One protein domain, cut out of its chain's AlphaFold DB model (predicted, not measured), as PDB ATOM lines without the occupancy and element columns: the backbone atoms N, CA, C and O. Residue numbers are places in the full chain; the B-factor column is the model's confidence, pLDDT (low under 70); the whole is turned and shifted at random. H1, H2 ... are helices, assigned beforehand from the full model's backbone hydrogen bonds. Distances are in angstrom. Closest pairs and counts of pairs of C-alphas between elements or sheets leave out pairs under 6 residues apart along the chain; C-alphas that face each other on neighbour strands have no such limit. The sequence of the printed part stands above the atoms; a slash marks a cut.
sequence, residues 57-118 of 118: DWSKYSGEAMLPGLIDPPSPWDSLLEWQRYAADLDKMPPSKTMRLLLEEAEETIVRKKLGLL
ATOM      1  N   ASP A  57     405.244 469.242 347.439       82.19
ATOM      2  CA  ASP A  57     404.831 468.566 346.217       82.19
ATOM      3  C   ASP A  57     403.321 468.297 346.253       82.19
ATOM      4  O   ASP A  57     402.838 467.319 346.826       82.19
ATOM      5  N   TRP A  58     402.569 469.186 345.610       83.38
ATOM      6  CA  TRP A  58     401.114 469.104 345.550       83.38
ATOM      7  C   TRP A  58     400.585 467.967 344.667       83.38
ATOM      8  O   TRP A  58     399.384 467.695 344.715       83.38
ATOM      9  N   SER A  59     401.430 467.314 343.857       81.56
ATOM     10  CA  SER A  59     400.994 466.256 342.930       81.56
ATOM     11  C   SER A  59     400.416 465.038 343.657       81.56
ATOM     12  O   SER A  59     399.500 464.390 343.151       81.56
ATOM     13  N   LYS A  60     400.881 464.794 344.890       80.44
ATOM     14  CA  LYS A  60     400.447 463.688 345.753       80.44
ATOM     15  C   LYS A  60     399.033 463.868 346.315       80.44
ATOM     16  O   LYS A  60     398.415 462.891 346.711       80.44
ATOM     17  N   TYR A  61     398.496 465.090 346.303       80.50
ATOM     18  CA  TYR A  61     397.197 465.442 346.892       80.50
ATOM     19  C   TYR A  61     396.054 465.485 345.860       80.50
ATOM     20  O   TYR A  61     395.142 466.308 345.943       80.50
ATOM     21  N   SER A  62     396.123 464.639 344.831       74.06
ATOM     22  CA  SER A  62     395.128 464.559 343.752       74.06
ATOM     23  C   SER A  62     393.972 463.591 344.045       74.06
ATOM     24  O   SER A  62     392.954 463.648 343.356       74.06
ATOM     25  N   GLY A  63     394.105 462.740 345.069       69.69
ATOM     26  CA  GLY A  63     393.112 461.731 345.438       69.69
ATOM     27  C   GLY A  63     391.817 462.313 346.015       69.69
ATOM     28  O   GLY A  63     391.833 463.296 346.757       69.69
ATOM     29  N   GLU A  64     390.685 461.681 345.700       65.06
ATOM     30  CA  GLU A  64     389.337 462.079 346.151       65.06
ATOM     31  C   GLU A  64     388.947 461.535 347.528       65.06
ATOM     32  O   GLU A  64     387.785 461.609 347.912       65.06
ATOM     33  N   ALA A  65     389.905 461.002 348.291       63.06
ATOM     34  CA  ALA A  65     389.633 460.458 349.613       63.06
ATOM     35  C   ALA A  65     389.020 461.532 350.530       63.06
ATOM     36  O   ALA A  65     389.688 462.481 350.951       63.06
ATOM     37  N   MET A  66     387.735 461.366 350.834       55.66
ATOM     38  CA  MET A  66     387.047 462.105 351.880       55.66
ATOM     39  C   MET A  66     387.420 461.428 353.197       55.66
ATOM     40  O   MET A  66     387.069 460.273 353.417       55.66
ATOM     41  N   LEU A  67     388.190 462.111 354.038       61.28
ATOM     42  CA  LEU A  67     388.488 461.652 355.393       61.28
ATOM     43  C   LEU A  67     387.492 462.346 356.335       61.28
ATOM     44  O   LEU A  67     387.702 463.515 356.662       61.28
ATOM     45  N   PRO A  68     386.366 461.702 356.702       46.62
ATOM     46  CA  PRO A  68     385.461 462.248 357.708       46.62
ATOM     47  C   PRO A  68     386.184 462.341 359.062       46.62
ATOM     48  O   PRO A  68     386.840 461.389 359.478       46.62
ATOM     49  N   GLY A  69     386.063 463.492 359.736       57.53
ATOM     50  CA  GLY A  69     386.684 463.759 361.044       57.53
ATOM     51  C   GLY A  69     387.976 464.579 360.995       57.53
ATOM     52  O   GLY A  69     388.850 464.390 361.837       57.53
ATOM     53  N   LEU A  70     388.135 465.449 359.994       67.06
ATOM     54  CA  LEU A  70     389.334 466.270 359.894       67.06
ATOM     55  C   LEU A  70     389.462 467.248 361.068       67.06
ATOM     56  O   LEU A  70     388.467 467.756 361.569       67.06
ATOM     57  N   ILE A  71     390.706 467.499 361.468       71.62
ATOM     58  CA  ILE A  71     391.072 468.453 362.515       71.62
ATOM     59  C   ILE A  71     390.478 469.819 362.167       71.62
ATOM     60  O   ILE A  71     390.714 470.327 361.062       71.62
ATOM     61  N   ASP A  72     389.733 470.401 363.104       82.62
ATOM     62  CA  ASP A  72     389.183 471.740 362.930       82.62
ATOM     63  C   ASP A  72     390.325 472.756 362.777       82.62
ATOM     64  O   ASP A  72     391.319 472.688 363.514       82.62
ATOM     65  N   PRO A  73     390.229 473.682 361.809       87.00
ATOM     66  CA  PRO A  73     391.215 474.738 361.684       87.00
ATOM     67  C   PRO A  73     391.191 475.629 362.937       87.00
ATOM     68  O   PRO A  73     390.114 475.884 363.488       87.00
ATOM     69  N   PRO A  74     392.354 476.145 363.377       91.81
ATOM     70  CA  PRO A  74     392.404 477.167 364.412       91.81
ATOM     71  C   PRO A  74     391.603 478.411 364.009       91.81
ATOM     72  O   PRO A  74     391.348 478.671 362.829       91.81
ATOM     73  N   SER A  75     391.257 479.239 364.989       90.81
ATOM     74  CA  SER A  75     390.720 480.570 364.730       90.81
ATOM     75  C   SER A  75     391.746 481.412 363.956       90.81
ATOM     76  O   SER A  75     392.949 481.352 364.233       90.81
ATOM     77  N   PRO A  76     391.321 482.283 363.022       86.94
ATOM     78  CA  PRO A  76     392.225 483.235 362.372       86.94
ATOM     79  C   PRO A  76     393.006 484.112 363.365       86.94
ATOM     80  O   PRO A  76     394.116 484.558 363.064       86.94
ATOM     81  N   TRP A  77     392.448 484.327 364.558       89.94
ATOM     82  CA  TRP A  77     393.033 485.126 365.638       89.94
ATOM     83  C   TRP A  77     393.989 484.341 366.542       89.94
ATOM     84  O   TRP A  77     394.727 484.954 367.310       89.94
ATOM     85  N   ASP A  78     394.020 483.014 366.414       94.38
ATOM     86  CA  ASP A  78     394.921 482.154 367.177       94.38
ATOM     87  C   ASP A  78     396.387 482.418 366.821       94.38
ATOM     88  O   ASP A  78     396.737 483.055 365.816       94.38
ATOM     89  N   SER A  79     397.282 481.944 367.675       95.25
ATOM     90  CA  SER A  79     398.710 482.216 367.572       95.25
ATOM     91  C   SER A  79     399.344 481.601 366.317       95.25
ATOM     92  O   SER A  79     398.887 480.596 365.771       95.25
ATOM     93  N   LEU A  80     400.477 482.165 365.876       94.50
ATOM     94  CA  LEU A  80     401.291 481.562 364.808       94.50
ATOM     95  C   LEU A  80     401.666 480.105 365.135       94.50
ATOM     96  O   LEU A  80     401.696 479.262 364.241       94.50
ATOM     97  N   LEU A  81     401.925 479.813 366.412       95.38
ATOM     98  CA  LEU A  81     402.298 478.480 366.876       95.38
ATOM     99  C   LEU A  81     401.160 477.466 366.699       95.38
ATOM    100  O   LEU A  81     401.420 476.332 366.303       95.38
ATOM    101  N   GLU A  82     399.912 477.851 366.960       95.25
ATOM    102  CA  GLU A  82     398.746 476.979 366.756       95.25
ATOM    103  C   GLU A  82     398.549 476.648 365.282       95.25
ATOM    104  O   GLU A  82     398.404 475.480 364.929       95.25
ATOM    105  N   TRP A  83     398.672 477.644 364.409       94.94
ATOM    106  CA  TRP A  83     398.615 477.429 362.965       94.94
ATOM    107  C   TRP A  83     399.753 476.538 362.449       94.94
ATOM    108  O   TRP A  83     399.530 475.683 361.591       94.94
ATOM    109  N   GLN A  84     400.964 476.677 362.994       94.00
ATOM    110  CA  GLN A  84     402.089 475.796 362.666       94.00
ATOM    111  C   GLN A  84     401.863 474.355 363.141       94.00
ATOM    112  O   GLN A  84     402.163 473.419 362.398       94.00
ATOM    113  N   ARG A  85     401.318 474.164 364.351       93.75
ATOM    114  CA  ARG A  85     400.948 472.836 364.871       93.75
ATOM    115  C   ARG A  85     399.874 472.191 364.006       93.75
ATOM    116  O   ARG A  85     400.051 471.055 363.584       93.75
ATOM    117  N   TYR A  86     398.841 472.954 363.660       93.62
ATOM    118  CA  TYR A  86     397.783 472.515 362.761       93.62
ATOM    119  C   TYR A  86     398.335 472.037 361.411       93.62
ATOM    120  O   TYR A  86     398.068 470.911 361.000       93.62
ATOM    121  N   ALA A  87     399.189 472.833 360.757       92.12
ATOM    122  CA  ALA A  87     399.825 472.435 359.498       92.12
ATOM    123  C   ALA A  87     400.672 471.153 359.638       92.12
ATOM    124  O   ALA A  87     400.659 470.302 358.748       92.12
ATOM    125  N   ALA A  88     401.387 470.994 360.757       91.31
ATOM    126  CA  ALA A  88     402.175 469.796 361.038       91.31
ATOM    127  C   ALA A  88     401.306 468.554 361.307       91.31
ATOM    128  O   ALA A  88     401.731 467.437 361.008       91.31
ATOM    129  N   ASP A  89     400.105 468.720 361.861       90.56
ATOM    130  CA  ASP A  89     399.165 467.618 362.066       90.56
ATOM    131  C   ASP A  89     398.469 467.212 360.763       90.56
ATOM    132  O   ASP A  89     398.349 466.017 360.489       90.56
ATOM    133  N   LEU A  90     398.117 468.179 359.909       89.38
ATOM    134  CA  LEU A  90     397.631 467.917 358.551       89.38
ATOM    135  C   LEU A  90     398.646 467.116 357.717       89.38
ATOM    136  O   LEU A  90     398.268 466.225 356.961       89.38
ATOM    137  N   ASP A  91     399.946 467.361 357.887       87.12
ATOM    138  CA  ASP A  91     400.997 466.630 357.166       87.12
ATOM    139  C   ASP A  91     401.112 465.148 357.505       87.12
ATOM    140  O   ASP A  91     401.640 464.370 356.708       87.12
ATOM    141  N   LYS A  92     400.635 464.747 358.683       87.00
ATOM    142  CA  LYS A  92     400.627 463.342 359.110       87.00
ATOM    143  C   LYS A  92     399.452 462.575 358.505       87.00
ATOM    144  O   LYS A  92     399.415 461.348 358.594       87.00
ATOM    145  N   MET A  93     398.490 463.281 357.918       85.75
ATOM    146  CA  MET A  93     397.282 462.690 357.365       85.75
ATOM    147  C   MET A  93     397.502 462.190 355.930       85.75
ATOM    148  O   MET A  93     398.349 462.713 355.200       85.75
ATOM    149  N   PRO A  94     396.715 461.195 355.478       84.88
ATOM    150  CA  PRO A  94     396.774 460.734 354.099       84.88
ATOM    151  C   PRO A  94     396.505 461.876 353.105       84.88
ATOM    152  O   PRO A  94     395.600 462.691 353.322       84.88
ATOM    153  N   PRO A  95     397.249 461.943 351.989       85.50
ATOM    154  CA  PRO A  95     397.088 463.018 351.030       85.50
ATOM    155  C   PRO A  95     395.744 462.903 350.300       85.50
ATOM    156  O   PRO A  95     395.385 461.859 349.758       85.50
ATOM    157  N   SER A  96     395.011 464.010 350.246       87.00
ATOM    158  CA  SER A  96     393.741 464.127 349.528       87.00
ATOM    159  C   SER A  96     393.537 465.545 349.004       87.00
ATOM    160  O   SER A  96     394.216 466.483 349.437       87.00
ATOM    161  N   LYS A  97     392.569 465.724 348.097       84.69
ATOM    162  CA  LYS A  97     392.154 467.056 347.630       84.69
ATOM    163  C   LYS A  97     391.793 467.957 348.812       84.69
ATOM    164  O   LYS A  97     392.268 469.086 348.858       84.69
ATOM    165  N   THR A  98     391.026 467.450 349.779       85.31
ATOM    166  CA  THR A  98     390.646 468.186 350.995       85.31
ATOM    167  C   THR A  98     391.867 468.572 351.823       85.31
ATOM    168  O   THR A  98     392.002 469.733 352.197       85.31
ATOM    169  N   MET A  99     392.804 467.640 352.029       87.19
ATOM    170  CA  MET A  99     394.031 467.905 352.783       87.19
ATOM    171  C   MET A  99     394.857 469.025 352.149       87.19
ATOM    172  O   MET A  99     395.371 469.904 352.832       87.19
ATOM    173  N   ARG A 100     394.923 469.048 350.815       88.12
ATOM    174  CA  ARG A 100     395.566 470.143 350.095       88.12
ATOM    175  C   ARG A 100     394.879 471.483 350.318       88.12
ATOM    176  O   ARG A 100     395.583 472.477 350.424       88.12
ATOM    177  N   LEU A 101     393.545 471.540 350.340       87.44
ATOM    178  CA  LEU A 101     392.836 472.802 350.579       87.44
ATOM    179  C   LEU A 101     393.225 473.397 351.934       87.44
ATOM    180  O   LEU A 101     393.536 474.579 352.009       87.44
ATOM    181  N   LEU A 102     393.264 472.556 352.962       89.81
ATOM    182  CA  LEU A 102     393.518 472.984 354.333       89.81
ATOM    183  C   LEU A 102     394.988 473.288 354.588       89.81
ATOM    184  O   LEU A 102     395.302 474.245 355.285       89.81
ATOM    185  N   LEU A 103     395.904 472.545 353.962       90.88
ATOM    186  CA  LEU A 103     397.320 472.904 353.966       90.88
ATOM    187  C   LEU A 103     397.565 474.228 353.231       90.88
ATOM    188  O   LEU A 103     398.332 475.048 353.723       90.88
ATOM    189  N   GLU A 104     396.914 474.466 352.084       91.25
ATOM    190  CA  GLU A 104     397.009 475.752 351.374       91.25
ATOM    191  C   GLU A 104     396.500 476.915 352.250       91.25
ATOM    192  O   GLU A 104     397.119 477.979 352.259       91.25
ATOM    193  N   GLU A 105     395.412 476.713 352.998       91.88
ATOM    194  CA  GLU A 105     394.868 477.696 353.944       91.88
ATOM    195  C   GLU A 105     395.800 477.930 355.140       91.88
ATOM    196  O   GLU A 105     396.131 479.074 355.453       91.88
ATOM    197  N   ALA A 106     396.286 476.860 355.773       93.00
ATOM    198  CA  ALA A 106     397.205 476.958 356.900       93.00
ATOM    199  C   ALA A 106     398.506 477.669 356.504       93.00
ATOM    200  O   ALA A 106     398.976 478.552 357.221       93.00
ATOM    201  N   GLU A 107     399.072 477.337 355.340       93.12
ATOM    202  CA  GLU A 107     400.260 478.010 354.809       93.12
ATOM    203  C   GLU A 107     400.009 479.494 354.538       93.12
ATOM    204  O   GLU A 107     400.850 480.323 354.888       93.12
ATOM    205  N   GLU A 108     398.867 479.848 353.944       94.56
ATOM    206  CA  GLU A 108     398.488 481.247 353.752       94.56
ATOM    207  C   GLU A 108     398.439 481.999 355.086       94.56
ATOM    208  O   GLU A 108     399.068 483.054 355.210       94.56
ATOM    209  N   THR A 109     397.746 481.456 356.088       94.69
ATOM    210  CA  THR A 109     397.592 482.108 357.394       94.69
ATOM    211  C   THR A 109     398.928 482.254 358.117       94.69
ATOM    212  O   THR A 109     399.232 483.330 358.635       94.69
ATOM    213  N   ILE A 110     399.771 481.217 358.095       94.31
ATOM    214  CA  ILE A 110     401.132 481.257 358.651       94.31
ATOM    215  C   ILE A 110     401.938 482.380 358.002       94.31
ATOM    216  O   ILE A 110     402.552 483.184 358.705       94.31
ATOM    217  N   VAL A 111     401.936 482.461 356.669       94.12
ATOM    218  CA  VAL A 111     402.696 483.486 355.946       94.12
ATOM    219  C   VAL A 111     402.156 484.881 356.253       94.12
ATOM    220  O   VAL A 111     402.942 485.787 356.523       94.12
ATOM    221  N   ARG A 112     400.833 485.071 356.265       94.44
ATOM    222  CA  ARG A 112     400.225 486.360 356.622       94.44
ATOM    223  C   ARG A 112     400.615 486.795 358.035       94.44
ATOM    224  O   ARG A 112     401.028 487.938 358.201       94.44
ATOM    225  N   LYS A 113     400.580 485.891 359.021       94.25
ATOM    226  CA  LYS A 113     401.023 486.174 360.400       94.25
ATOM    227  C   LYS A 113     402.511 486.522 360.467       94.25
ATOM    228  O   LYS A 113     402.873 487.513 361.090       94.25
ATOM    229  N   LYS A 114     403.379 485.771 359.778       92.44
ATOM    230  CA  LYS A 114     404.820 486.080 359.700       92.44
ATOM    231  C   LYS A 114     405.108 487.447 359.058       92.44
ATOM    232  O   LYS A 114     406.103 488.077 359.394       92.44
ATOM    233  N   LEU A 115     404.251 487.895 358.141       91.75
ATOM    234  CA  LEU A 115     404.342 489.202 357.481       91.75
ATOM    235  C   LEU A 115     403.630 490.335 358.246       91.75
ATOM    236  O   LEU A 115     403.672 491.474 357.788       91.75
ATOM    237  N   GLY A 116     402.960 490.048 359.369       91.69
ATOM    238  CA  GLY A 116     402.165 491.035 360.113       91.69
ATOM    239  C   GLY A 116     400.934 491.542 359.350       91.69
ATOM    240  O   GLY A 116     400.560 492.703 359.483       91.69
ATOM    241  N   LEU A 117     400.342 490.698 358.498       89.00
ATOM    242  CA  LEU A 117     399.146 491.003 357.696       89.00
ATOM    243  C   LEU A 117     397.839 490.492 358.331       89.00
ATOM    244  O   LEU A 117     396.785 490.604 357.704       89.00
ATOM    245  N   LEU A 118     397.925 489.892 359.521       82.56
ATOM    246  CA  LEU A 118     396.831 489.377 360.348       82.56
ATOM    247  C   LEU A 118     397.138 489.637 361.821       82.56
ATOM    248  O   LEU A 118     398.332 489.515 362.180       82.56
TER     249      LEU A 118
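This is residues 57 to 118 of the 118 residues of an uncharacterized protein of Bradyrhizobium sp. CCBAU 53340 (UniProt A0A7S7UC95). The model is a helical hairpin, H2 and H3 side by side, with the short helix H1 near the beginning of H3 and a long stretch without a named element, residues 62 to 79, running along the hairpin. The printed part has 62 residues with three named helices, H1, H2, H3 in chain order, and no named strand: all helix. It is compact, with a radius of gyration of the C-alphas of 11.9 A, and spans 34 by 23 by 14 A.

H1 is residues 58 to 61, 5.5 A long, from C-alpha 58 at (401.114, 469.104, 345.550). H2 is residues 80 to 90, 15.5 A. H3 is residues 97 to 114, 25.8 A, ending at C-alpha 114 at (404.820, 486.080, 359.700).

H1 touches H3 at residues 97 to 100 alone; the closest C-alphas, of Tyr 61 and Lys 97, are 5.3 A apart. H1 and H2 are apart. H2 and H3 form a hairpin and touch, closest at the C-alphas of Ala 87 and Ala 106, 5.8 A, with a shallow tilt of 18 degrees, opposite ways. In H2 and H3 every O i to N i+4 pair is within hydrogen-bond range; H1 is too short for such a pair.

The C-alphas farthest apart, of Ala 65 and Gly 116, are 34.7 A apart. The printed part has no cut. The link from H1 to H2 is long. Residues 63 to 70 have pLDDT under 70.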